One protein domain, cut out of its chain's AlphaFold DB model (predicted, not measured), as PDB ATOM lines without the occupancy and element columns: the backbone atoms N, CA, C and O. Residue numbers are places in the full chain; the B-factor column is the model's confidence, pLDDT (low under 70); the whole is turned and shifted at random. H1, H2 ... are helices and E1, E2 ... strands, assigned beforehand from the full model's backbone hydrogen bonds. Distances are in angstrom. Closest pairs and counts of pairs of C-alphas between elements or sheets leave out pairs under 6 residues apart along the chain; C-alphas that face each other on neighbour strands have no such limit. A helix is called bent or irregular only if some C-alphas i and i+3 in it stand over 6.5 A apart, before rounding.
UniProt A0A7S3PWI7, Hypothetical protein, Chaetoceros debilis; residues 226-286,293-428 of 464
ATOM      1  N   GLY A 226     121.927 160.432 146.373       97.12
ATOM      2  CA  GLY A 226     120.536 160.144 146.031       97.12
ATOM      3  C   GLY A 226     120.142 160.624 144.644       97.12
ATOM      4  O   GLY A 226     120.408 161.766 144.279       97.12
ATOM      5  N   PHE A 227     119.441 159.780 143.889       96.94
ATOM      6  CA  PHE A 227     118.762 160.200 142.664       96.94
ATOM      7  C   PHE A 227     117.468 159.416 142.442       96.94
ATOM      8  O   PHE A 227     117.288 158.306 142.959       96.94
ATOM      9  N   VAL A 228     116.549 159.996 141.673       96.88
ATOM     10  CA  VAL A 228     115.177 159.502 141.518       96.88
ATOM     11  C   VAL A 228     114.838 159.243 140.054       96.88
ATOM     12  O   VAL A 228     115.146 160.031 139.169       96.88
ATOM     13  N   CYS A 229     114.127 158.147 139.782       96.25
ATOM     14  CA  CYS A 229     113.349 158.007 138.553       96.25
ATOM     15  C   CYS A 229     111.866 158.078 138.895       96.25
ATOM     16  O   CYS A 229     111.328 157.188 139.551       96.25
ATOM     17  N   CYS A 230     111.216 159.133 138.417       96.19
ATOM     18  CA  CYS A 230     109.770 159.258 138.451       96.19
ATOM     19  C   CYS A 230     109.183 158.537 137.232       96.19
ATOM     20  O   CYS A 230     109.371 158.995 136.102       96.19
ATOM     21  N   ALA A 231     108.526 157.393 137.450       94.19
ATOM     22  CA  ALA A 231     108.022 156.507 136.399       94.19
ATOM     23  C   ALA A 231     106.565 156.096 136.654       94.19
ATOM     24  O   ALA A 231     106.229 155.631 137.738       94.19
ATOM     25  N   SER A 232     105.693 156.235 135.650       93.81
ATOM     26  CA  SER A 232     104.275 155.844 135.740       93.81
ATOM     27  C   SER A 232     103.626 155.804 134.342       93.81
ATOM     28  O   SER A 232     104.313 155.769 133.312       93.81
ATOM     29  N   SER A 233     102.290 155.804 134.291       93.25
ATOM     30  CA  SER A 233     101.528 156.060 133.068       93.25
ATOM     31  C   SER A 233     101.880 157.432 132.488       93.25
ATOM     32  O   SER A 233     102.363 158.325 133.191       93.25
ATOM     33  N   LYS A 234     101.619 157.610 131.190       94.12
ATOM     34  CA  LYS A 234     101.887 158.877 130.506       94.12
ATOM     35  C   LYS A 234     101.191 160.042 131.210       94.12
ATOM     36  O   LYS A 234     101.816 161.051 131.494       94.12
ATOM     37  N   GLU A 235      99.922 159.858 131.545       94.56
ATOM     38  CA  GLU A 235      99.052 160.877 132.129       94.56
ATOM     39  C   GLU A 235      99.543 161.322 133.513       94.56
ATOM     40  O   GLU A 235      99.475 162.505 133.849       94.56
ATOM     41  N   ASN A 236     100.054 160.391 134.324       94.38
ATOM     42  CA  ASN A 236     100.604 160.711 135.643       94.38
ATOM     43  C   ASN A 236     101.939 161.458 135.540       94.38
ATOM     44  O   ASN A 236     102.160 162.409 136.288       94.38
ATOM     45  N   ILE A 237     102.809 161.076 134.601       96.44
ATOM     46  CA  ILE A 237     104.081 161.776 134.379       96.44
ATOM     47  C   ILE A 237     103.864 163.156 133.754       96.44
ATOM     48  O   ILE A 237     104.502 164.114 134.180       96.44
ATOM     49  N   GLU A 238     102.938 163.295 132.803       96.50
ATOM     50  CA  GLU A 238     102.541 164.601 132.265       96.50
ATOM     51  C   GLU A 238     102.007 165.514 133.373       96.50
ATOM     52  O   GLU A 238     102.378 166.683 133.419       96.50
ATOM     53  N   ARG A 239     101.223 164.983 134.321       95.19
ATOM     54  CA  ARG A 239     100.777 165.749 135.493       95.19
ATOM     55  C   ARG A 239     101.942 166.184 136.376       95.19
ATOM     56  O   ARG A 239     101.994 167.350 136.747       95.19
ATOM     57  N   ALA A 240     102.865 165.281 136.708       96.94
ATOM     58  CA  ALA A 240     104.040 165.627 137.510       96.94
ATOM     59  C   ALA A 240     104.890 166.711 136.823       96.94
ATOM     60  O   ALA A 240     105.268 167.692 137.456       96.94
ATOM     61  N   ARG A 241     105.107 166.592 135.508       97.75
ATOM     62  CA  ARG A 241     105.763 167.619 134.687       97.75
ATOM     63  C   ARG A 241     105.026 168.956 134.752       97.75
ATOM     64  O   ARG A 241     105.660 169.996 134.895       97.75
ATOM     65  N   ASP A 242     103.706 168.943 134.606       97.25
ATOM     66  CA  ASP A 242     102.904 170.164 134.582       97.25
ATOM     67  C   ASP A 242     102.859 170.842 135.964       97.25
ATOM     68  O   ASP A 242     102.902 172.068 136.027       97.25
ATOM     69  N   LEU A 243     102.861 170.072 137.061       96.81
ATOM     70  CA  LEU A 243     103.034 170.590 138.426       96.81
ATOM     71  C   LEU A 243     104.389 171.285 138.589       96.81
ATOM     72  O   LEU A 243     104.445 172.415 139.067       96.81
ATOM     73  N   ALA A 244     105.460 170.635 138.134       97.50
ATOM     74  CA  ALA A 244     106.812 171.177 138.178       97.50
ATOM     75  C   ALA A 244     106.917 172.499 137.393       97.50
ATOM     76  O   ALA A 244     107.394 173.508 137.905       97.50
ATOM     77  N   ARG A 245     106.367 172.536 136.169       97.44
ATOM     78  CA  ARG A 245     106.308 173.747 135.330       97.44
ATOM     79  C   ARG A 245     105.458 174.859 135.940       97.44
ATOM     80  O   ARG A 245     105.857 176.013 135.875       97.44
ATOM     81  N   SER A 246     104.324 174.522 136.554       97.31
ATOM     82  CA  SER A 246     103.503 175.511 137.261       97.31
ATOM     83  C   SER A 246     104.275 176.140 138.418       97.31
ATOM     84  O   SER A 246     104.241 177.355 138.572       97.31
ATOM     85  N   LYS A 247     105.019 175.339 139.193       96.75
ATOM     86  CA  LYS A 247     105.856 175.852 140.285       96.75
ATOM     87  C   LYS A 247     106.969 176.764 139.761       96.75
ATOM     88  O   LYS A 247     107.232 177.785 140.387       96.75
ATOM     89  N   ILE A 248     107.574 176.456 138.610       96.88
ATOM     90  CA  ILE A 248     108.538 177.354 137.945       96.88
ATOM     91  C   ILE A 248     107.895 178.707 137.635       96.88
ATOM     92  O   ILE A 248     108.458 179.740 137.998       96.88
ATOM     93  N   ASP A 249     106.720 178.703 136.998       96.81
ATOM     94  CA  ASP A 249     105.993 179.930 136.655       96.81
ATOM     95  C   ASP A 249     105.667 180.748 137.923       96.81
ATOM     96  O   ASP A 249     105.861 181.966 137.950       96.81
ATOM     97  N   ASP A 250     105.234 180.082 139.000       96.94
ATOM     98  CA  ASP A 250     104.916 180.714 140.285       96.94
ATOM     99  C   ASP A 250     106.161 181.347 140.937       96.94
ATOM    100  O   ASP A 250     106.120 182.513 141.345       96.94
ATOM    101  N   LEU A 251     107.288 180.623 140.983       94.44
ATOM    102  CA  LEU A 251     108.563 181.118 141.519       94.44
ATOM    103  C   LEU A 251     109.061 182.334 140.728       94.44
ATOM    104  O   LEU A 251     109.369 183.373 141.316       94.44
ATOM    105  N   GLN A 252     109.060 182.245 139.397       94.88
ATOM    106  CA  GLN A 252     109.493 183.335 138.521       94.88
ATOM    107  C   GLN A 252     108.583 184.562 138.629       94.88
ATOM    108  O   GLN A 252     109.074 185.688 138.688       94.88
ATOM    109  N   SER A 253     107.263 184.365 138.706       96.88
ATOM    110  CA  SER A 253     106.307 185.466 138.895       96.88
ATOM    111  C   SER A 253     106.460 186.166 140.250       96.88
ATOM    112  O   SER A 253     106.153 187.353 140.367       96.88
ATOM    113  N   SER A 254     106.994 185.453 141.245       96.56
ATOM    114  CA  SER A 254     107.316 185.974 142.577       96.56
ATOM    115  C   SER A 254     108.716 186.600 142.660       96.56
ATOM    116  O   SER A 254     109.118 187.050 143.729       96.56
ATOM    117  N   GLY A 255     109.473 186.624 141.557       96.12
ATOM    118  CA  GLY A 255     110.846 187.133 141.520       96.12
ATOM    119  C   GLY A 255     111.881 186.214 142.180       96.12
ATOM    120  O   GLY A 255     113.005 186.648 142.414       96.12
ATOM    121  N   ILE A 256     111.526 184.960 142.481       94.56
ATOM    122  CA  ILE A 256     112.453 183.974 143.042       94.56
ATOM    123  C   ILE A 256     113.268 183.372 141.897       94.56
ATOM    124  O   ILE A 256     112.718 182.836 140.931       94.56
ATOM    125  N   THR A 257     114.594 183.458 141.997       95.06
ATOM    126  CA  THR A 257     115.500 182.841 141.027       95.06
ATOM    127  C   THR A 257     115.534 181.331 141.220       95.06
ATOM    128  O   THR A 257     115.662 180.846 142.344       95.06
ATOM    129  N   LEU A 258     115.449 180.587 140.118       95.19
ATOM    130  CA  LEU A 258     115.635 179.138 140.136       95.19
ATOM    131  C   LEU A 258     117.077 178.790 140.528       95.19
ATOM    132  O   LEU A 258     117.992 179.598 140.342       95.19
ATOM    133  N   HIS A 259     117.276 177.574 141.035       94.44
ATOM    134  CA  HIS A 259     118.610 177.058 141.326       94.44
ATOM    135  C   HIS A 259     119.491 177.071 140.062       94.44
ATOM    136  O   HIS A 259     119.002 176.904 138.945       94.44
ATOM    137  N   HIS A 260     120.803 177.265 140.216       93.81
ATOM    138  CA  HIS A 260     121.720 177.388 139.075       93.81
ATOM    139  C   HIS A 260     121.858 176.092 138.257       93.81
ATOM    140  O   HIS A 260     122.128 176.159 137.059       93.81
ATOM    141  N   ASP A 261     121.635 174.942 138.895       94.25
ATOM    142  CA  ASP A 261     121.593 173.624 138.247       94.25
ATOM    143  C   ASP A 261     120.172 173.240 137.772       94.25
ATOM    144  O   ASP A 261     119.932 172.108 137.357       94.25
ATOM    145  N   HIS A 262     119.207 174.167 137.808       97.81
ATOM    146  CA  HIS A 262     117.847 173.896 137.346       97.81
ATOM    147  C   HIS A 262     117.811 173.573 135.845       97.81
ATOM    148  O   HIS A 262     118.422 174.250 135.016       97.81
ATOM    149  N   ALA A 263     117.039 172.554 135.475       97.81
ATOM    150  CA  ALA A 263     116.902 172.103 134.098       97.81
ATOM    151  C   ALA A 263     116.262 173.160 133.183       97.81
ATOM    152  O   ALA A 263     115.318 173.851 133.575       97.81
ATOM    153  N   ASP A 264     116.703 173.219 131.921       97.56
ATOM    154  CA  ASP A 264     116.080 174.060 130.892       97.56
ATOM    155  C   ASP A 264     114.692 173.540 130.497       97.56
ATOM    156  O   ASP A 264     113.785 174.316 130.192       97.56
ATOM    157  N   PHE A 265     114.523 172.212 130.472       98.00
ATOM    158  CA  PHE A 265     113.246 171.581 130.160       98.00
ATOM    159  C   PHE A 265     112.982 170.375 131.053       98.00
ATOM    160  O   PHE A 265     113.873 169.588 131.353       98.00
ATOM    161  N   ILE A 266     111.709 170.175 131.380       98.12
ATOM    162  CA  ILE A 266     111.212 168.994 132.091       98.12
ATOM    163  C   ILE A 266     110.237 168.293 131.156       98.12
ATOM    164  O   ILE A 266     109.286 168.928 130.694       98.12
ATOM    165  N   CYS A 267     110.481 167.025 130.844       98.38
ATOM    166  CA  CYS A 267     109.762 166.286 129.811       98.38
ATOM    167  C   CYS A 267     109.203 164.955 130.325       98.38
ATOM    168  O   CYS A 267     109.766 164.321 131.213       98.38
ATOM    169  N   CYS A 268     108.115 164.509 129.710       97.75
ATOM    170  CA  CYS A 268     107.525 163.188 129.838       97.75
ATOM    171  C   CYS A 268     107.954 162.344 128.632       97.75
ATOM    172  O   CYS A 268     107.381 162.462 127.549       97.75
ATOM    173  N   LEU A 269     108.945 161.469 128.814       97.12
ATOM    174  CA  LEU A 269     109.495 160.664 127.722       97.12
ATOM    175  C   LEU A 269     109.194 159.177 127.895       97.12
ATOM    176  O   LEU A 269     109.254 158.625 128.994       97.12
ATOM    177  N   SER A 270     108.918 158.494 126.786       95.38
ATOM    178  CA  SER A 270     108.759 157.047 126.782       95.38
ATOM    179  C   SER A 270     110.098 156.360 127.033       95.38
ATOM    180  O   SER A 270     111.088 156.568 126.323       95.38
ATOM    181  N   ILE A 271     110.112 155.406 127.964       92.31
ATOM    182  CA  ILE A 271     111.299 154.583 128.248       92.31
ATOM    183  C   ILE A 271     111.778 153.845 126.989       92.31
ATOM    184  O   ILE A 271     112.975 153.609 126.804       92.31
ATOM    185  N   ARG A 272     110.856 153.494 126.081       91.75
ATOM    186  CA  ARG A 272     111.182 152.866 124.794       91.75
ATOM    187  C   ARG A 272     112.047 153.776 123.921       91.75
ATOM    188  O   ARG A 272     112.995 153.288 123.302       91.75
ATOM    189  N   VAL A 273     111.716 155.062 123.852       93.31
ATOM    190  CA  VAL A 273     112.450 156.054 123.059       93.31
ATOM    191  C   VAL A 273     113.848 156.259 123.637       93.31
ATOM    192  O   VAL A 273     114.835 156.171 122.904       93.31
ATOM    193  N   ILE A 274     113.962 156.379 124.961       91.88
ATOM    194  CA  ILE A 274     115.256 156.547 125.636       91.88
ATOM    195  C   ILE A 274     116.148 155.309 125.458       91.88
ATOM    196  O   ILE A 274     117.328 155.423 125.120       91.88
ATOM    197  N   LYS A 275     115.597 154.094 125.588       90.31
ATOM    198  CA  LYS A 275     116.348 152.849 125.328       90.31
ATOM    199  C   LYS A 275     116.902 152.796 123.903       90.31
ATOM    200  O   LYS A 275     118.028 152.342 123.697       90.31
ATOM    201  N   ARG A 276     116.139 153.262 122.908       89.62
ATOM    202  CA  ARG A 276     116.610 153.348 121.515       89.62
ATOM    203  C   ARG A 276     117.750 154.354 121.362       89.62
ATOM    204  O   ARG A 276     118.720 154.029 120.680       89.62
ATOM    205  N   LEU A 277     117.664 155.510 122.023       88.38
ATOM    206  CA  LEU A 277     118.735 156.512 122.054       88.38
ATOM    207  C   LEU A 277     120.036 155.943 122.648       88.38
ATOM    208  O   LEU A 277     121.112 156.091 122.073       88.38
ATOM    209  N   ILE A 278     119.965 155.219 123.766       86.44
ATOM    210  CA  ILE A 278     121.164 154.607 124.369       86.44
ATOM    211  C   ILE A 278     121.753 153.518 123.470       86.44
ATOM    212  O   ILE A 278     122.966 153.428 123.285       86.44
ATOM    213  N   ASN A 279     120.905 152.688 122.867       85.88
ATOM    214  CA  ASN A 279     121.382 151.631 121.981       85.88
ATOM    215  C   ASN A 279     122.041 152.190 120.712       85.88
ATOM    216  O   ASN A 279     123.008 151.600 120.224       85.88
ATOM    217  N   SER A 280     121.562 153.323 120.188       83.38
ATOM    218  CA  SER A 280     122.198 153.985 119.045       83.38
ATOM    219  C   SER A 280     123.532 154.630 119.430       83.38
ATOM    220  O   SER A 280     124.501 154.489 118.687       83.38
ATOM    221  N   THR A 281     123.637 155.248 120.612       79.44
ATOM    222  CA  THR A 281     124.907 155.823 121.094       79.44
ATOM    223  C   THR A 281     125.973 154.757 121.373       79.44
ATOM    224  O   THR A 281     127.117 154.930 120.956       79.44
ATOM    225  N   ARG A 282     125.617 153.606 121.968       80.69
ATOM    226  CA  ARG A 282     126.564 152.498 122.225       80.69
ATOM    227  C   ARG A 282     127.152 151.885 120.951       80.69
ATOM    228  O   ARG A 282     128.333 151.547 120.923       80.69
ATOM    229  N   ARG A 283     126.355 151.738 119.887       75.25
ATOM    230  CA  ARG A 283     126.818 151.144 118.614       75.25
ATOM    231  C   ARG A 283     127.825 152.031 117.871       75.25
ATOM    232  O   ARG A 283     128.693 151.508 117.181       75.25
ATOM    233  N   ARG A 284     127.751 153.354 118.051       63.56
ATOM    234  CA  ARG A 284     128.580 154.337 117.331       63.56
ATOM    235  C   ARG A 284     130.025 154.419 117.793       63.56
ATOM    236  O   ARG A 284     130.875 154.794 116.997       63.56
ATOM    237  N   GLY A 285     130.335 154.000 119.023       60.78
ATOM    238  CA  GLY A 285     131.719 153.957 119.512       60.78
ATOM    239  C   GLY A 285     132.669 153.118 118.638       60.78
ATOM    240  O   GLY A 285     133.881 153.235 118.779       60.78
ATOM    241  N   LYS A 286     132.132 152.300 117.718       59.91
ATOM    242  CA  LYS A 286     132.899 151.468 116.782       59.91
ATOM    243  C   LYS A 286     133.069 152.049 115.372       59.91
ATOM    244  O   LYS A 286     133.940 151.573 114.656       59.91
ATOM    245  N   ALA A 293     122.198 160.445 113.552       67.25
ATOM    246  CA  ALA A 293     120.780 160.489 113.215       67.25
ATOM    247  C   ALA A 293     119.977 160.342 114.518       67.25
ATOM    248  O   ALA A 293     120.066 159.324 115.219       67.25
ATOM    249  N   VAL A 294     119.281 161.411 114.888       80.06
ATOM    250  CA  VAL A 294     118.394 161.457 116.048       80.06
ATOM    251  C   VAL A 294     117.146 160.654 115.699       80.06
ATOM    252  O   VAL A 294     116.647 160.738 114.581       80.06
ATOM    253  N   SER A 295     116.654 159.847 116.640       87.69
ATOM    254  CA  SER A 295     115.408 159.100 116.439       87.69
ATOM    255  C   SER A 295     114.258 160.092 116.195       87.69
ATOM    256  O   SER A 295     114.039 160.961 117.043       87.69
ATOM    257  N   PRO A 296     113.505 159.976 115.082       90.62
ATOM    258  CA  PRO A 296     112.340 160.822 114.826       90.62
ATOM    259  C   PRO A 296     111.299 160.746 115.947       90.62
ATOM    260  O   PRO A 296     110.607 161.721 116.224       90.62
ATOM    261  N   GLU A 297     111.209 159.601 116.629       93.69
ATOM    262  CA  GLU A 297     110.323 159.430 117.780       93.69
ATOM    263  C   GLU A 297     110.742 160.286 118.980       93.69
ATOM    264  O   GLU A 297     109.876 160.875 119.619       93.69
ATOM    265  N   LEU A 298     112.049 160.417 119.246       94.38
ATOM    266  CA  LEU A 298     112.543 161.319 120.289       94.38
ATOM    267  C   LEU A 298     112.211 162.773 119.964       94.38
ATOM    268  O   LEU A 298     111.681 163.476 120.814       94.38
ATOM    269  N   LEU A 299     112.472 163.209 118.729       93.88
ATOM    270  CA  LEU A 299     112.144 164.572 118.305       93.88
ATOM    271  C   LEU A 299     110.648 164.859 118.462       93.88
ATOM    272  O   LEU A 299     110.277 165.916 118.959       93.88
ATOM    273  N   LYS A 300     109.789 163.896 118.112       95.19
ATOM    274  CA  LYS A 300     108.339 164.023 118.273       95.19
ATOM    275  C   LYS A 300     107.915 164.198 119.737       95.19
ATOM    276  O   LYS A 300     107.065 165.043 119.999       95.19
ATOM    277  N   GLU A 301     108.471 163.417 120.665       96.25
ATOM    278  CA  GLU A 301     108.155 163.540 122.101       96.25
ATOM    279  C   GLU A 301     108.703 164.846 122.704       96.25
ATOM    280  O   GLU A 301     108.030 165.507 123.489       96.25
ATOM    281  N   LEU A 302     109.886 165.288 122.274       96.38
ATOM    282  CA  LEU A 302     110.440 166.581 122.685       96.38
ATOM    283  C   LEU A 302     109.582 167.754 122.184       96.38
ATOM    284  O   LEU A 302     109.283 168.675 122.945       96.38
ATOM    285  N   LEU A 303     109.120 167.698 120.932       95.06
ATOM    286  CA  LEU A 303     108.213 168.701 120.366       95.06
ATOM    287  C   LEU A 303     106.858 168.728 121.078       95.06
ATOM    288  O   LEU A 303     106.325 169.815 121.311       95.06
ATOM    289  N   SER A 304     106.300 167.565 121.450       95.25
ATOM    290  CA  SER A 304     105.044 167.530 122.218       95.25
ATOM    291  C   SER A 304     105.176 168.199 123.582       95.25
ATOM    292  O   SER A 304     104.202 168.758 124.082       95.25
ATOM    293  N   ASP A 305     106.393 168.228 124.121       95.56
ATOM    294  CA  ASP A 305     106.706 168.831 125.410       95.56
ATOM    295  C   ASP A 305     107.214 170.273 125.300       95.56
ATOM    296  O   ASP A 305     107.622 170.861 126.301       95.56
ATOM    297  N   ASN A 306     107.083 170.892 124.123       94.44
ATOM    298  CA  ASN A 306     107.499 172.265 123.823       94.44
ATOM    299  C   ASN A 306     109.019 172.495 123.872       94.44
ATOM    300  O   ASN A 306     109.452 173.631 124.048       94.44
ATOM    301  N   VAL A 307     109.834 171.455 123.690       94.38
ATOM    302  CA  VAL A 307     111.276 171.631 123.488       94.38
ATOM    303  C   VAL A 307     111.498 172.096 122.042       94.38
ATOM    304  O   VAL A 307     111.100 171.382 121.117       94.38
ATOM    305  N   PRO A 308     112.114 173.270 121.799       89.75
ATOM    306  CA  PRO A 308     112.170 173.892 120.473       89.75
ATOM    307  C   PRO A 308     113.236 173.255 119.560       89.75
ATOM    308  O   PRO A 308     114.143 173.925 119.087       89.75
ATOM    309  N   VAL A 309     113.162 171.941 119.318       86.94
ATOM    310  CA  VAL A 309     114.176 171.194 118.543       86.94
ATOM    311  C   VAL A 309     114.266 171.628 117.072       86.94
ATOM    312  O   VAL A 309     115.358 171.611 116.504       86.94
ATOM    313  N   ASP A 310     113.151 172.064 116.479       78.69
ATOM    314  CA  ASP A 310     113.069 172.460 115.062       78.69
ATOM    315  C   ASP A 310     113.818 173.764 114.765       78.69
ATOM    316  O   ASP A 310     114.407 173.918 113.692       78.69
ATOM    317  N   ASP A 311     113.847 174.688 115.727       71.50
ATOM    318  CA  ASP A 311     114.552 175.965 115.586       71.50
ATOM    319  C   ASP A 311     116.068 175.754 115.471       71.50
ATOM    320  O   ASP A 311     116.767 176.531 114.819       71.50
ATOM    321  N   TYR A 312     116.580 174.663 116.043       67.56
ATOM    322  CA  TYR A 312     118.003 174.331 116.013       67.56
ATOM    323  C   TYR A 312     118.413 173.568 114.752       67.56
ATOM    324  O   TYR A 312     119.553 173.694 114.306       67.56
ATOM    325  N   ALA A 313     117.483 172.840 114.130       62.66
ATOM    326  CA  ALA A 313     117.742 172.079 112.908       62.66
ATOM    327  C   ALA A 313     118.079 172.968 111.693       62.66
ATOM    328  O   ALA A 313     118.642 172.480 110.716       62.66
ATOM    329  N   LYS A 314     117.768 174.273 111.746       66.75
ATOM    330  CA  LYS A 314     117.944 175.222 110.629       66.75
ATOM    331  C   LYS A 314     119.338 175.851 110.508       66.75
ATOM    332  O   LYS A 314     119.546 176.660 109.610       66.75
ATOM    333  N   GLY A 315     120.296 175.495 111.362       67.81
ATOM    334  CA  GLY A 315     121.643 176.075 111.263       67.81
ATOM    335  C   GLY A 315     122.677 175.582 112.268       67.81
ATOM    336  O   GLY A 315     123.823 176.013 112.198       67.81
ATOM    337  N   SER A 316     122.314 174.691 113.192       77.38
ATOM    338  CA  SER A 316     123.253 174.127 114.162       77.38
ATOM    339  C   SER A 316     123.131 172.610 114.220       77.38
ATOM    340  O   SER A 316     122.055 172.039 114.053       77.38
ATOM    341  N   GLU A 317     124.247 171.932 114.471       86.88
ATOM    342  CA  GLU A 317     124.223 170.490 114.696       86.88
ATOM    343  C   GLU A 317     123.544 170.201 116.046       86.88
ATOM    344  O   GLU A 317     124.027 170.625 117.097       86.88
ATOM    345  N   LEU A 318     122.421 169.481 116.035       88.31
ATOM    346  CA  LEU A 318     121.744 169.046 117.256       88.31
ATOM    347  C   LEU A 318     122.347 167.725 117.749       88.31
ATOM    348  O   LEU A 318     122.305 166.705 117.055       88.31
ATOM    349  N   ARG A 319     122.890 167.734 118.965       89.75
ATOM    350  CA  ARG A 319     123.497 166.579 119.628       89.75
ATOM    351  C   ARG A 319     122.712 166.208 120.874       89.75
ATOM    352  O   ARG A 319     122.206 167.069 121.586       89.75
ATOM    353  N   PHE A 320     122.661 164.910 121.138       91.12
ATOM    354  CA  PHE A 320     122.029 164.354 122.324       91.12
ATOM    355  C   PHE A 320     123.061 163.591 123.144       91.12
ATOM    356  O   PHE A 320     123.736 162.702 122.613       91.12
ATOM    357  N   SER A 321     123.153 163.913 124.430       92.38
ATOM    358  CA  SER A 321     123.825 163.091 125.432       92.38
ATOM    359  C   SER A 321     122.791 162.501 126.386       92.38
ATOM    360  O   SER A 321     121.684 163.010 126.544       92.38
ATOM    361  N   VAL A 322     123.146 161.369 126.984       93.75
ATOM    362  CA  VAL A 322     122.404 160.794 128.105       93.75
ATOM    363  C   VAL A 322     123.296 160.958 129.323       93.75
ATOM    364  O   VAL A 322     124.448 160.505 129.283       93.75
ATOM    365  N   GLY A 323     122.784 161.615 130.351       94.50
ATOM    366  CA  GLY A 323     123.481 161.862 131.601       94.50
ATOM    367  C   GLY A 323     123.714 160.587 132.411       94.50
ATOM    368  O   GLY A 323     123.396 159.466 131.982       94.50
ATOM    369  N   HIS A 324     124.391 160.738 133.544       92.06
ATOM    370  CA  HIS A 324     124.870 159.601 134.324       92.06
ATOM    371  C   HIS A 324     123.722 158.890 135.046       92.06
ATOM    372  O   HIS A 324     123.634 157.661 134.964       92.06
ATOM    373  N   HIS A 325     122.812 159.631 135.683       94.56
ATOM    374  CA  HIS A 325     121.731 159.051 136.481       94.56
ATOM    375  C   HIS A 325     120.775 158.230 135.612       94.56
ATOM    376  O   HIS A 325     120.442 157.091 135.941       94.56
ATOM    377  N   LEU A 326     120.414 158.746 134.435       94.44
ATOM    378  CA  LEU A 326     119.552 158.066 133.476       94.44
ATOM    379  C   LEU A 326     120.203 156.799 132.908       94.44
ATOM    380  O   LEU A 326     119.531 155.772 132.763       94.44
ATOM    381  N   LYS A 327     121.513 156.826 132.617       92.00
ATOM    382  CA  LYS A 327     122.260 155.617 132.223       92.00
ATOM    383  C   LYS A 327     122.196 154.562 133.327       92.00
ATOM    384  O   LYS A 327     121.806 153.429 133.042       92.00
ATOM    385  N   THR A 328     122.528 154.940 134.560       90.12
ATOM    386  CA  THR A 328     122.544 154.041 135.721       90.12
ATOM    387  C   THR A 328     121.161 153.450 135.983       90.12
ATOM    388  O   THR A 328     121.022 152.227 136.053       90.12
ATOM    389  N   ALA A 329     120.111 154.276 136.010       89.94
ATOM    390  CA  ALA A 329     118.731 153.826 136.176       89.94
ATOM    391  C   ALA A 329     118.334 152.797 135.111       89.94
ATOM    392  O   ALA A 329     117.795 151.737 135.423       89.94
ATOM    393  N   LEU A 330     118.641 153.053 133.837       88.56
ATOM    394  CA  LEU A 330     118.285 152.133 132.757       88.56
ATOM    395  C   LEU A 330     119.066 150.821 132.810       88.56
ATOM    396  O   LEU A 330     118.525 149.787 132.410       88.56
ATOM    397  N   GLU A 331     120.305 150.831 133.301       87.19
ATOM    398  CA  GLU A 331     121.063 149.606 133.549       87.19
ATOM    399  C   GLU A 331     120.485 148.780 134.694       87.19
ATOM    400  O   GLU A 331     120.361 147.561 134.546       87.19
ATOM    401  N   ILE A 332     120.106 149.425 135.800       85.56
ATOM    402  CA  ILE A 332     119.425 148.780 136.929       85.56
ATOM    403  C   ILE A 332     118.115 148.149 136.436       85.56
ATOM    404  O   ILE A 332     117.913 146.941 136.570       85.56
ATOM    405  N   LEU A 333     117.278 148.927 135.746       80.81
ATOM    406  CA  LEU A 333     115.961 148.497 135.267       80.81
ATOM    407  C   LEU A 333     116.005 147.362 134.236       80.81
ATOM    408  O   LEU A 333     115.079 146.558 134.162       80.81
ATOM    409  N   GLN A 334     117.055 147.272 133.417       80.19
ATOM    410  CA  GLN A 334     117.222 146.159 132.472       80.19
ATOM    411  C   GLN A 334     117.505 144.821 133.167       80.19
ATOM    412  O   GLN A 334     117.306 143.767 132.563       80.19
ATOM    413  N   ARG A 335     118.004 144.851 134.406       75.81
ATOM    414  CA  ARG A 335     118.473 143.665 135.133       75.81
ATOM    415  C   ARG A 335     117.416 143.068 136.034       75.81
ATOM    416  O   ARG A 335     117.444 141.855 136.236       75.81
ATOM    417  N   THR A 336     116.507 143.880 136.560       70.81
ATOM    418  CA  THR A 336     115.412 143.399 137.398       70.81
ATOM    419  C   THR A 336     114.469 142.572 136.519       70.81
ATOM    420  O   THR A 336     113.590 143.093 135.832       70.81
ATOM    421  N   LYS A 337     114.721 141.256 136.478       61.19
ATOM    422  CA  LYS A 337     113.948 140.253 135.725       61.19
ATOM    423  C   LYS A 337     112.537 140.064 136.283       61.19
ATOM    424  O   LYS A 337     111.739 139.365 135.663       61.19
ATOM    425  N   ASP A 338     112.233 140.674 137.427       58.62
ATOM    426  CA  ASP A 338     110.940 140.543 138.074       58.62
ATOM    427  C   ASP A 338     109.803 141.022 137.177       58.62
ATOM    428  O   ASP A 338     109.787 142.140 136.660       58.62
ATOM    429  N   HIS A 339     108.777 140.181 137.071       46.69
ATOM    430  CA  HIS A 339     107.526 140.465 136.370       46.69
ATOM    431  C   HIS A 339     106.782 141.708 136.909       46.69
ATOM    432  O   HIS A 339     105.882 142.218 136.238       46.69
ATOM    433  N   LYS A 340     107.193 142.247 138.069       50.56
ATOM    434  CA  LYS A 340     106.752 143.545 138.612       50.56
ATOM    435  C   LYS A 340     107.212 144.746 137.766       50.56
ATOM    436  O   LYS A 340     106.584 145.796 137.818       50.56
ATOM    437  N   ASN A 341     108.174 144.567 136.856       54.25
ATOM    438  CA  ASN A 341     108.569 145.569 135.858       54.25
ATOM    439  C   ASN A 341     107.576 145.747 134.687       54.25
ATOM    440  O   ASN A 341     107.910 146.372 133.675       54.25
ATOM    441  N   ARG A 342     106.326 145.260 134.789       56.78
ATOM    442  CA  ARG A 342     105.248 145.674 133.863       56.78
ATOM    443  C   ARG A 342     105.092 147.200 133.832       56.78
ATOM    444  O   ARG A 342     104.881 147.743 132.747       56.78
ATOM    445  N   VAL A 343     105.351 147.864 134.963       59.34
ATOM    446  CA  VAL A 343     105.434 149.330 135.110       59.34
ATOM    447  C   VAL A 343     106.605 149.944 134.323       59.34
ATOM    448  O   VAL A 343     106.790 151.140 134.373       59.34
ATOM    449  N   PHE A 344     107.403 149.199 133.553       66.94
ATOM    450  CA  PHE A 344     108.460 149.776 132.699       66.94
ATOM    451  C   PHE A 344     108.276 149.515 131.214       66.94
ATOM    452  O   PHE A 344     108.941 150.144 130.388       66.94
ATOM    453  N   LYS A 345     107.416 148.565 130.834       68.25
ATOM    454  CA  LYS A 345     107.323 148.159 129.427       68.25
ATOM    455  C   LYS A 345     106.585 149.200 128.580       68.25
ATOM    456  O   LYS A 345     106.976 149.409 127.436       68.25
ATOM    457  N   ASN A 346     105.594 149.872 129.170       67.62
ATOM    458  CA  ASN A 346     104.764 150.892 128.519       67.62
ATOM    459  C   ASN A 346     104.768 152.234 129.264       67.62
ATOM    460  O   ASN A 346     103.893 153.069 129.042       67.62
ATOM    461  N   SER A 347     105.734 152.430 130.152       85.38
ATOM    462  CA  SER A 347     105.738 153.597 131.023       85.38
ATOM    463  C   SER A 347     106.546 154.739 130.459       85.38
ATOM    464  O   SER A 347     107.416 154.576 129.592       85.38
ATOM    465  N   HIS A 348     106.203 155.904 130.975       95.19
ATOM    466  CA  HIS A 348     106.907 157.142 130.733       95.19
ATOM    467  C   HIS A 348     107.704 157.475 131.982       95.19
ATOM    468  O   HIS A 348     107.409 156.973 133.072       95.19
ATOM    469  N   ILE A 349     108.736 158.281 131.801       96.25
ATOM    470  CA  ILE A 349     109.526 158.813 132.898       96.25
ATOM    471  C   ILE A 349     109.626 160.321 132.778       96.25
ATOM    472  O   ILE A 349     109.606 160.869 131.670       96.25
ATOM    473  N   LEU A 350     109.731 160.971 133.930       97.81
ATOM    474  CA  LEU A 350     110.111 162.368 134.001       97.81
ATOM    475  C   LEU A 350     111.608 162.479 133.698       97.81
ATOM    476  O   LEU A 350     112.420 161.797 134.322       97.81
ATOM    477  N   VAL A 351     111.958 163.305 132.719       98.25
ATOM    478  CA  VAL A 351     113.336 163.543 132.281       98.25
ATOM    479  C   VAL A 351     113.608 165.030 132.348       98.25
ATOM    480  O   VAL A 351     112.844 165.823 131.792       98.25
ATOM    481  N   ILE A 352     114.711 165.395 132.989       98.50
ATOM    482  CA  ILE A 352     115.250 166.745 132.917       98.50
ATOM    483  C   ILE A 352     116.179 166.858 131.713       98.50
ATOM    484  O   ILE A 352     116.865 165.904 131.337       98.50
ATOM    485  N   ILE A 353     116.161 168.019 131.069       98.19
ATOM    486  CA  ILE A 353     117.009 168.318 129.924       98.19
ATOM    487  C   ILE A 353     117.778 169.593 130.206       98.19
ATOM    488  O   ILE A 353     117.169 170.644 130.410       98.19
ATOM    489  N   THR A 354     119.103 169.499 130.135       97.25
ATOM    490  CA  THR A 354     119.993 170.659 130.168       97.25
ATOM    491  C   THR A 354     120.520 170.966 128.771       97.25
ATOM    492  O   THR A 354     120.756 170.087 127.930       97.25
ATOM    493  N   LYS A 355     120.666 172.255 128.492       95.50
ATOM    494  CA  LYS A 355     120.978 172.803 127.183       95.50
ATOM    495  C   LYS A 355     122.363 173.433 127.214       95.50
ATOM    496  O   LYS A 355     122.600 174.450 127.851       95.50
ATOM    497  N   THR A 356     123.280 172.892 126.418       93.81
ATOM    498  CA  THR A 356     124.607 173.492 126.215       93.81
ATOM    499  C   THR A 356     124.746 173.974 124.778       93.81
ATOM    500  O   THR A 356     124.781 173.169 123.849       93.81
ATOM    501  N   LYS A 357     124.862 175.291 124.573       91.38
ATOM    502  CA  LYS A 357     125.136 175.885 123.255       91.38
ATOM    503  C   LYS A 357     126.635 176.156 123.104       91.38
ATOM    504  O   LYS A 357     127.219 176.839 123.939       91.38
ATOM    505  N   ARG A 358     127.257 175.654 122.032       87.62
ATOM    506  CA  ARG A 358     128.659 175.950 121.681       87.62
ATOM    507  C   ARG A 358     128.778 176.208 120.188       87.62
ATOM    508  O   ARG A 358     128.553 175.282 119.423       87.62
ATOM    509  N   ASN A 359     129.181 177.425 119.814       85.31
ATOM    510  CA  ASN A 359     129.385 177.916 118.444       85.31
ATOM    511  C   ASN A 359     128.363 177.355 117.434       85.31
ATOM    512  O   ASN A 359     127.285 177.926 117.293       85.31
ATOM    513  N   ASP A 360     128.664 176.209 116.821       86.81
ATOM    514  CA  ASP A 360     127.908 175.626 115.705       86.81
ATOM    515  C   ASP A 360     126.986 174.455 116.090       86.81
ATOM    516  O   ASP A 360     126.362 173.835 115.225       86.81
ATOM    517  N   TRP A 361     126.906 174.097 117.373       87.56
ATOM    518  CA  TRP A 361     126.106 172.960 117.822       87.56
ATOM    519  C   TRP A 361     125.381 173.206 119.142       87.56
ATOM    520  O   TRP A 361     125.803 173.978 120.012       87.56
ATOM    521  N   LEU A 362     124.259 172.506 119.279       90.06
ATOM    522  CA  LEU A 362     123.460 172.460 120.488       90.06
ATOM    523  C   LEU A 362     123.513 171.056 121.081       90.06
ATOM    524  O   LEU A 362     123.135 170.098 120.413       90.06
ATOM    525  N   SER A 363     123.940 170.939 122.335       92.12
ATOM    526  CA  SER A 363     123.775 169.718 123.126       92.12
ATOM    527  C   SER A 363     122.493 169.796 123.932       92.12
ATOM    528  O   SER A 363     122.303 170.760 124.674       92.12
ATOM    529  N   LEU A 364     121.676 168.755 123.838       94.94
ATOM    530  CA  LEU A 364     120.633 168.453 124.807       94.94
ATOM    531  C   LEU A 364     121.072 167.219 125.592       94.94
ATOM    532  O   LEU A 364     121.215 166.133 125.022       94.94
ATOM    533  N   GLU A 365     121.325 167.393 126.880       96.00
ATOM    534  CA  GLU A 365     121.620 166.287 127.782       96.00
ATOM    535  C   GLU A 365     120.343 165.857 128.485       96.00
ATOM    536  O   GLU A 365     119.704 166.668 129.143       96.00
ATOM    537  N   LEU A 366     119.954 164.594 128.310       97.56
ATOM    538  CA  LEU A 366     118.807 163.999 128.990       97.56
ATOM    539  C   LEU A 366     119.305 163.293 130.245       97.56
ATOM    540  O   LEU A 366     120.094 162.351 130.120       97.56
ATOM    541  N   ASP A 367     118.808 163.675 131.416       97.94
ATOM    542  CA  ASP A 367     119.133 162.996 132.669       97.94
ATOM    543  C   ASP A 367     117.915 162.834 133.596       97.94
ATOM    544  O   ASP A 367     116.784 163.204 133.262       97.94
ATOM    545  N   LEU A 368     118.144 162.197 134.739       97.75
ATOM    546  CA  LEU A 368     117.219 162.139 135.866       97.75
ATOM    547  C   LEU A 368     117.660 163.105 136.961       97.75
ATOM    548  O   LEU A 368     118.849 163.405 137.062       97.75
ATOM    549  N   THR A 369     116.707 163.508 137.800       97.94
ATOM    550  CA  THR A 369     116.996 164.350 138.956       97.94
ATOM    551  C   THR A 369     117.785 163.601 140.021       97.94
ATOM    552  O   THR A 369     117.529 162.418 140.297       97.94
ATOM    553  N   GLY A 370     118.726 164.295 140.645       97.44
ATOM    554  CA  GLY A 370     119.542 163.757 141.721       97.44
ATOM    555  C   GLY A 370     120.942 164.332 141.727       97.44
ATOM    556  O   GLY A 370     121.387 164.955 140.773       97.44
ATOM    557  N   GLY A 371     121.687 164.046 142.784       96.06
ATOM    558  CA  GLY A 371     122.969 164.697 142.953       96.06
ATOM    559  C   GLY A 371     123.709 164.225 144.179       96.06
ATOM    560  O   GLY A 371     123.597 163.075 144.607       96.06
ATOM    561  N   LYS A 372     124.554 165.106 144.703       95.75
ATOM    562  CA  LYS A 372     125.419 164.776 145.833       95.75
ATOM    563  C   LYS A 372     124.709 165.148 147.111       95.75
ATOM    564  O   LYS A 372     124.211 166.260 147.237       95.75
ATOM    565  N   ARG A 373     124.746 164.248 148.085       96.44
ATOM    566  CA  ARG A 373     124.184 164.554 149.395       96.44
ATOM    567  C   ARG A 373     125.035 165.574 150.147       96.44
ATOM    568  O   ARG A 373     126.264 165.598 150.011       96.44
ATOM    569  N   HIS A 374     124.375 166.369 150.973       95.69
ATOM    570  CA  HIS A 374     125.012 167.151 152.019       95.69
ATOM    571  C   HIS A 374     125.487 166.240 153.164       95.69
ATOM    572  O   HIS A 374     125.141 165.056 153.249       95.69
ATOM    573  N   LEU A 375     126.334 166.783 154.039       96.31
ATOM    574  CA  LEU A 375     126.787 166.079 155.239       96.31
ATOM    575  C   LEU A 375     125.602 165.859 156.188       96.31
ATOM    576  O   LEU A 375     124.840 166.786 156.451       96.31
ATOM    577  N   GLY A 376     125.429 164.627 156.667       96.56
ATOM    578  CA  GLY A 376     124.321 164.248 157.549       96.56
ATOM    579  C   GLY A 376     122.962 164.102 156.853       96.56
ATOM    580  O   GLY A 376     121.972 163.801 157.517       96.56
ATOM    581  N   GLU A 377     122.895 164.288 155.533       97.38
ATOM    582  CA  GLU A 377     121.682 164.099 154.728       97.38
ATOM    583  C   GLU A 377     121.533 162.628 154.308       97.38
ATOM    584  O   GLU A 377     122.495 162.012 153.844       97.38
ATOM    585  N   ARG A 378     120.328 162.054 154.427       97.62
ATOM    586  CA  ARG A 378     120.053 160.696 153.921       97.62
ATOM    587  C   ARG A 378     119.962 160.683 152.396       97.62
ATOM    588  O   ARG A 378     119.533 161.659 151.787       97.62
ATOM    589  N   SER A 379     120.230 159.548 151.752       97.94
ATOM    590  CA  SER A 379     120.165 159.418 150.291       97.94
ATOM    591  C   SER A 379     118.798 159.807 149.728       97.94
ATOM    592  O   SER A 379     118.725 160.465 148.696       97.94
ATOM    593  N   PHE A 380     117.698 159.418 150.380       97.81
ATOM    594  CA  PHE A 380     116.368 159.794 149.890       97.81
ATOM    595  C   PHE A 380     116.074 161.284 150.096       97.81
ATOM    596  O   PHE A 380     115.475 161.901 149.226       97.81
ATOM    597  N   GLU A 381     116.522 161.869 151.208       97.81
ATOM    598  CA  GLU A 381     116.385 163.311 151.472       97.81
ATOM    599  C   GLU A 381     117.157 164.122 150.426       97.81
ATOM    600  O   GLU A 381     116.593 165.035 149.829       97.81
ATOM    601  N   CYS A 382     118.378 163.687 150.097       97.88
ATOM    602  CA  CYS A 382     119.158 164.214 148.982       97.88
ATOM    603  C   CYS A 382     118.384 164.127 147.664       97.88
ATOM    604  O   CYS A 382     118.244 165.126 146.968       97.88
ATOM    605  N   ALA A 383     117.819 162.965 147.326       98.00
ATOM    606  CA  ALA A 383     117.074 162.815 146.079       98.00
ATOM    607  C   ALA A 383     115.822 163.713 146.014       98.00
ATOM    608  O   ALA A 383     115.488 164.214 144.939       98.00
ATOM    609  N   VAL A 384     115.137 163.926 147.144       98.06
ATOM    610  CA  VAL A 384     114.000 164.854 147.262       98.06
ATOM    611  C   VAL A 384     114.463 166.293 147.023       98.06
ATOM    612  O   VAL A 384     113.890 166.969 146.168       98.06
ATOM    613  N   ARG A 385     115.515 166.736 147.724       97.88
ATOM    614  CA  ARG A 385     116.088 168.083 147.583       97.88
ATOM    615  C   ARG A 385     116.538 168.355 146.152       97.88
ATOM    616  O   ARG A 385     116.097 169.329 145.560       97.88
ATOM    617  N   GLU A 386     117.345 167.470 145.577       98.12
ATOM    618  CA  GLU A 386     117.864 167.617 144.211       98.12
ATOM    619  C   GLU A 386     116.722 167.626 143.183       98.12
ATOM    620  O   GLU A 386     116.724 168.416 142.247       98.12
ATOM    621  N   THR A 387     115.668 166.823 143.376       98.38
ATOM    622  CA  THR A 387     114.480 166.872 142.502       98.38
ATOM    623  C   THR A 387     113.776 168.228 142.568       98.38
ATOM    624  O   THR A 387     113.360 168.756 141.531       98.38
ATOM    625  N   MET A 388     113.680 168.816 143.759       97.81
ATOM    626  CA  MET A 388     113.122 170.151 143.953       97.81
ATOM    627  C   MET A 388     114.016 171.229 143.311       97.81
ATOM    628  O   MET A 388     113.512 172.066 142.566       97.81
ATOM    629  N   GLU A 389     115.331 171.182 143.534       97.12
ATOM    630  CA  GLU A 389     116.311 172.147 143.010       97.12
ATOM    631  C   GLU A 389     116.441 172.087 141.478       97.12
ATOM    632  O   GLU A 389     116.429 173.123 140.815       97.12
ATOM    633  N   GLU A 390     116.517 170.888 140.899       98.25
ATOM    634  CA  GLU A 390     116.787 170.692 139.470       98.25
ATOM    635  C   GLU A 390     115.527 170.756 138.592       98.25
ATOM    636  O   GLU A 390     115.625 170.972 137.381       98.25
ATOM    637  N   SER A 391     114.337 170.538 139.164       98.19
ATOM    638  CA  SER A 391     113.095 170.446 138.382       98.19
ATOM    639  C   SER A 391     111.903 171.205 138.948       98.19
ATOM    640  O   SER A 391     110.847 171.208 138.330       98.19
ATOM    641  N   SER A 392     112.010 171.844 140.108       98.00
ATOM    642  CA  SER A 392     110.864 172.464 140.782       98.00
ATOM    643  C   SER A 392     109.733 171.482 141.173       98.00
ATOM    644  O   SER A 392     108.617 171.908 141.480       98.00
ATOM    645  N   LEU A 393     109.987 170.167 141.179       97.75
ATOM    646  CA  LEU A 393     109.006 169.154 141.579       97.75
ATOM    647  C   LEU A 393     109.210 168.734 143.039       97.75
ATOM    648  O   LEU A 393     110.246 168.179 143.392       97.75
ATOM    649  N   SER A 394     108.179 168.910 143.866       96.38
ATOM    650  CA  SER A 394     108.160 168.377 145.231       96.38
ATOM    651  C   SER A 394     107.717 166.913 145.228       96.38
ATOM    652  O   SER A 394     106.629 166.589 144.748       96.38
ATOM    653  N   ILE A 395     108.544 166.041 145.801       96.25
ATOM    654  CA  ILE A 395     108.259 164.614 145.996       96.25
ATOM    655  C   ILE A 395     108.393 164.249 147.477       96.25
ATOM    656  O   ILE A 395     109.117 164.904 148.222       96.25
ATOM    657  N   ASP A 396     107.713 163.191 147.914       95.75
ATOM    658  CA  ASP A 396     107.779 162.718 149.298       95.75
ATOM    659  C   ASP A 396     107.757 161.180 149.386       95.75
ATOM    660  O   ASP A 396     107.708 160.466 148.381       95.75
ATOM    661  N   LYS A 397     107.797 160.645 150.615       95.75
ATOM    662  CA  LYS A 397     107.822 159.194 150.868       95.75
ATOM    663  C   LYS A 397     106.584 158.455 150.345       95.75
ATOM    664  O   LYS A 397     106.676 157.257 150.100       95.75
ATOM    665  N   SER A 398     105.446 159.126 150.163       94.75
ATOM    666  CA  SER A 398     104.227 158.514 149.618       94.75
ATOM    667  C   SER A 398     104.334 158.181 148.128       94.75
ATOM    668  O   SER A 398     103.557 157.363 147.633       94.75
ATOM    669  N   TRP A 399     105.314 158.765 147.427       95.31
ATOM    670  CA  TRP A 399     105.597 158.459 146.027       95.31
ATOM    671  C   TRP A 399     106.475 157.215 145.863       95.31
ATOM    672  O   TRP A 399     106.579 156.691 144.757       95.31
ATOM    673  N   LEU A 400     107.138 156.739 146.924       94.56
ATOM    674  CA  LEU A 400     108.038 155.589 146.840       94.56
ATOM    675  C   LEU A 400     107.289 154.335 146.377       94.56
ATOM    676  O   LEU A 400     106.254 153.953 146.924       94.56
ATOM    677  N   VAL A 401     107.850 153.660 145.374       90.56
ATOM    678  CA  VAL A 401     107.288 152.413 144.854       90.56
ATOM    679  C   VAL A 401     107.747 151.230 145.710       90.56
ATOM    680  O   VAL A 401     108.930 151.072 146.004       90.56
ATOM    681  N   GLY A 402     106.814 150.338 146.052       87.94
ATOM    682  CA  GLY A 402     107.121 149.101 146.771       87.94
ATOM    683  C   GLY A 402     107.418 149.336 148.252       87.94
ATOM    684  O   GLY A 402     106.613 149.942 148.950       87.94
ATOM    685  N   ASP A 403     108.544 148.812 148.736       89.19
ATOM    686  CA  ASP A 403     109.007 148.991 150.118       89.19
ATOM    687  C   ASP A 403     109.880 150.245 150.303       89.19
ATOM    688  O   ASP A 403     110.413 150.470 151.388       89.19
ATOM    689  N   GLY A 404     110.037 151.053 149.250       89.94
ATOM    690  CA  GLY A 404     110.816 152.287 149.279       89.94
ATOM    691  C   GLY A 404     112.321 152.084 149.438       89.94
ATOM    692  O   GLY A 404     113.033 153.046 149.730       89.94
ATOM    693  N   LYS A 405     112.827 150.858 149.250       92.88
ATOM    694  CA  LYS A 405     114.267 150.604 149.319       92.88
ATOM    695  C   LYS A 405     114.991 151.145 148.084       92.88
ATOM    696  O   LYS A 405     114.492 150.985 146.965       92.88
ATOM    697  N   PRO A 406     116.188 151.731 148.263       94.12
ATOM    698  CA  PRO A 406     117.017 152.113 147.138       94.12
ATOM    699  C   PRO A 406     117.499 150.879 146.378       94.12
ATOM    700  O   PRO A 406     117.755 149.812 146.940       94.12
ATOM    701  N   MET A 407     117.665 151.049 145.077       92.62
ATOM    702  CA  MET A 407     118.367 150.119 144.209       92.62
ATOM    703  C   MET A 407     119.785 150.634 143.953       92.62
ATOM    704  O   MET A 407     120.041 151.835 143.989       92.62
ATOM    705  N   PHE A 408     120.705 149.728 143.635       91.38
ATOM    706  CA  PHE A 408     122.105 150.061 143.371       91.38
ATOM    707  C   PHE A 408     122.545 149.522 142.013       91.38
ATOM    708  O   PHE A 408     122.030 148.507 141.529       91.38
ATOM    709  N   GLY A 409     123.500 150.208 141.381       84.81
ATOM    710  CA  GLY A 409     124.141 149.701 140.171       84.81
ATOM    711  C   GLY A 409     125.058 148.505 140.456       84.81
ATOM    712  O   GLY A 409     125.157 148.022 141.581       84.81
ATOM    713  N   LYS A 410     125.697 147.973 139.407       80.94
ATOM    714  CA  LYS A 410     126.560 146.776 139.533       80.94
ATOM    715  C   LYS A 410     128.013 147.126 139.778       80.94
ATOM    716  O   LYS A 410     128.761 146.273 140.244       80.94
ATOM    717  N   SER A 411     128.445 148.286 139.296       81.00
ATOM    718  CA  SER A 411     129.845 148.646 139.397       81.00
ATOM    719  C   SER A 411     130.142 149.034 140.842       81.00
ATOM    720  O   SER A 411     129.288 149.604 141.520       81.00
ATOM    721  N   ASN A 412     131.370 148.791 141.302       74.12
ATOM    722  CA  ASN A 412     131.789 149.280 142.617       74.12
ATOM    723  C   ASN A 412     131.648 150.809 142.730       74.12
ATOM    724  O   ASN A 412     131.486 151.340 143.823       74.12
ATOM    725  N   LEU A 413     131.682 151.508 141.591       75.31
ATOM    726  CA  LEU A 413     131.467 152.947 141.496       75.31
ATOM    727  C   LEU A 413     129.987 153.339 141.558       75.31
ATOM    728  O   LEU A 413     129.704 154.503 141.790       75.31
ATOM    729  N   ASP A 414     129.051 152.409 141.364       81.38
ATOM    730  CA  ASP A 414     127.616 152.693 141.435       81.38
ATOM    731  C   ASP A 414     127.076 152.533 142.860       81.38
ATOM    732  O   ASP A 414     126.015 153.069 143.160       81.38
ATOM    733  N   HIS A 415     127.782 151.819 143.748       86.25
ATOM    734  CA  HIS A 415     127.355 151.647 145.145       86.25
ATOM    735  C   HIS A 415     127.307 152.966 145.921       86.25
ATOM    736  O   HIS A 415     126.575 153.065 146.897       86.25
ATOM    737  N   ILE A 416     128.016 153.994 145.449       92.38
ATOM    738  CA  ILE A 416     127.983 155.338 146.035       92.38
ATOM    739  C   ILE A 416     126.750 156.150 145.607       92.38
ATOM    740  O   ILE A 416     126.637 157.305 146.009       92.38
ATOM    741  N   ASN A 417     125.855 155.591 144.781       93.62
ATOM    742  CA  ASN A 417     124.627 156.243 144.329       93.62
ATOM    743  C   ASN A 417     123.413 155.322 144.560       93.62
ATOM    744  O   ASN A 417     123.277 154.273 143.928       93.62
ATOM    745  N   ALA A 418     122.505 155.738 145.438       95.81
ATOM    746  CA  ALA A 418     121.215 155.107 145.671       95.81
ATOM    747  C   ALA A 418     120.172 155.602 144.666       95.81
ATOM    748  O   ALA A 418     119.904 156.798 144.540       95.81
ATOM    749  N   PHE A 419     119.553 154.643 143.986       95.19
ATOM    750  CA  PHE A 419     118.492 154.869 143.021       95.19
ATOM    751  C   PHE A 419     117.121 154.638 143.652       95.19
ATOM    752  O   PHE A 419     116.804 153.513 144.045       95.19
ATOM    753  N   PHE A 420     116.272 155.661 143.679       95.94
ATOM    754  CA  PHE A 420     114.898 155.537 144.161       95.94
ATOM    755  C   PHE A 420     113.904 155.538 143.005       95.94
ATOM    756  O   PHE A 420     113.964 156.370 142.097       95.94
ATOM    757  N   MET A 421     112.962 154.597 143.056       94.44
ATOM    758  CA  MET A 421     111.822 154.589 142.153       94.44
ATOM    759  C   MET A 421     110.644 155.290 142.806       94.44
ATOM    760  O   MET A 421     110.221 154.890 143.894       94.44
ATOM    761  N   VAL A 422     110.093 156.286 142.119       95.44
ATOM    762  CA  VAL A 422     108.914 157.012 142.590       95.44
ATOM    763  C   VAL A 422     107.821 157.028 141.529       95.44
ATOM    764  O   VAL A 422     108.091 157.028 140.327       95.44
ATOM    765  N   GLU A 423     106.577 157.052 141.979       94.12
ATOM    766  CA  GLU A 423     105.385 157.138 141.149       94.12
ATOM    767  C   GLU A 423     104.519 158.309 141.641       94.12
ATOM    768  O   GLU A 423     104.180 158.352 142.827       94.12
ATOM    769  N   PRO A 424     104.133 159.256 140.761       94.00
ATOM    770  CA  PRO A 424     103.205 160.313 141.138       94.00
ATOM    771  C   PRO A 424     101.880 159.726 141.636       94.00
ATOM    772  O   PRO A 424     101.397 158.741 141.063       94.00
ATOM    773  N   PRO A 425     101.232 160.339 142.639       89.00
ATOM    774  CA  PRO A 425      99.934 159.879 143.105       89.00
ATOM    775  C   PRO A 425      98.918 159.881 141.952       89.00
ATOM    776  O   PRO A 425      98.743 160.868 141.230       89.00
ATOM    777  N   GLY A 426      98.250 158.738 141.762       82.94
ATOM    778  CA  GLY A 426      97.187 158.590 140.768       82.94
ATOM    779  C   GLY A 426      95.986 159.495 141.063       82.94
ATOM    780  O   GLY A 426      95.759 159.877 142.212       82.94
ATOM    781  N   LEU A 427      95.195 159.804 140.028       66.88
ATOM    782  CA  LEU A 427      94.005 160.671 140.117       66.88
ATOM    783  C   LEU A 427      93.055 160.254 141.244       66.88
ATOM    784  O   LEU A 427      92.652 161.086 142.053       66.88
ATOM    785  N   ASP A 428      92.795 158.953 141.353       66.75
ATOM    786  CA  ASP A 428      91.827 158.388 142.297       66.75
ATOM    787  C   ASP A 428      92.226 158.582 143.771       66.75
ATOM    788  O   ASP A 428      91.398 158.462 144.675       66.75
TER     789      ASP A 428
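AT A GLANCE: This is residues 226 to 286 and 293 to 428 of the 464 residues of the protein "Hypothetical protein" of Chaetoceros debilis (UniProt A0A7S3PWI7). A strongly twisted, branched sheet of six strands runs through the domain, with its longest strand, E4, linking E1 and E6 at one end to E5 and E3 at the other, while E2 runs along the other side of E4. H1 and H7 cover one face, H5 stands on the opposite face, H3 packs over the edge strand E2, H2 sits beside the strands, and the short H4 and H6 graze the sheet. The printed part has 197 residues, with seven named helices and six named strands in the order E1 H1 E2 H2 H3 H4 E3 H5 H6 E4 E5 H7 E6, in the mixed class, helices and strands. E1 and E6, like E3 and E5, are parallel, and the other neighbour pairs are antiparallel. The whole is compact, with a radius of gyration of the C-alphas of 16.6 A and spans of 48 by 48 by 38 A.

HOW THE PARTS SIT: Start at E1, residues 226 to 232: on one side lies E4, residues 348 to 358, antiparallel, with N 348 and O 232 at 3.0 A. On the other side lies E6, residues 417 to 422, parallel, with N 229 and O 420 at 2.9 A. Next comes H1, residues 234 to 253, on the sheet at a height of 9.4 A, over E4 and slantwise to it at 34 degrees on the local plane. E2, residues 265 to 270, is antiparallel to E4, with N 267 and O 351 at 2.8 A; its closest C-alphas to H1 are Cys 268 and Glu 238, 5.7 A. H2, residues 271 to 284, is at the sheet's level. H3, residues 296 to 304, is over E2 at a height of 8.8 A and only just touches residues 273 to 274 of H2 alone, with 3 pairs of C-alphas within 8 A, the closest Val 273 and Leu 298 at 5.9 A. H4, residues 309 to 313, only grazes the sheet and only just touches H3, only at the corner, with 3 such pairs, the closest Leu 303 and Val 309 at 6.7 A. E3, residues 317 to 322, is parallel to E5, residues 361 to 367, with N 321 and O 364 at 3.0 A; E4 and E5 form a hairpin, with N 356 and O 363 at 2.9 A. H5, residues 324 to 335, is over E1 and stands up from the sheet at 46 degrees; its closest C-alphas to E5 are Leu 326 and Asp 367, 5.0 A. H6, residues 339 to 345, only grazes the sheet and is only just irregular, with C-alphas 340 and 343 6.9 A apart. H7, residues 379 to 391, is on the same face as H1 and runs across E1 at 66 degrees on the local plane; the C-alphas of Gly 226 and Ser 379 are their closest, 4.3 A. Every O i to N i+4 pair is within hydrogen-bond range in H1, H3, H4 and H7, against 9 of 10 in H2, 7 of 8 in H5 and 0 of 3 in H6, where 3 of 4 O i to N i+3 pairs are.

IN THESE COORDINATES: Find C-alpha 226 at (120.536, 160.144, 146.031), where E1 begins its 19.7 A. H1 runs 28.2 A to C-alpha 253 at (106.307, 185.466, 138.895). H2 measures 20.4 A, E4 30.1 A and E5 19.2 A. E6 ends at C-alpha 422, (108.914, 157.012, 142.590).

THE WHOLE: The two C-alphas farthest apart are those of Ser 254 and Lys 286, 50.1 A. Residues 287 to 292 are not printed, and C-alphas 286 and 293 are 15.5 A apart across this cut. The links H1 to E2, E5 to H7 and H7 to E6 are long, the last with 25 residues, 392 to 416. The mean pLDDT of the printed part is 89.6; look for values under 70 at residues 284 to 286, 293, 312 to 315, 337 to 346 and 427 to 428.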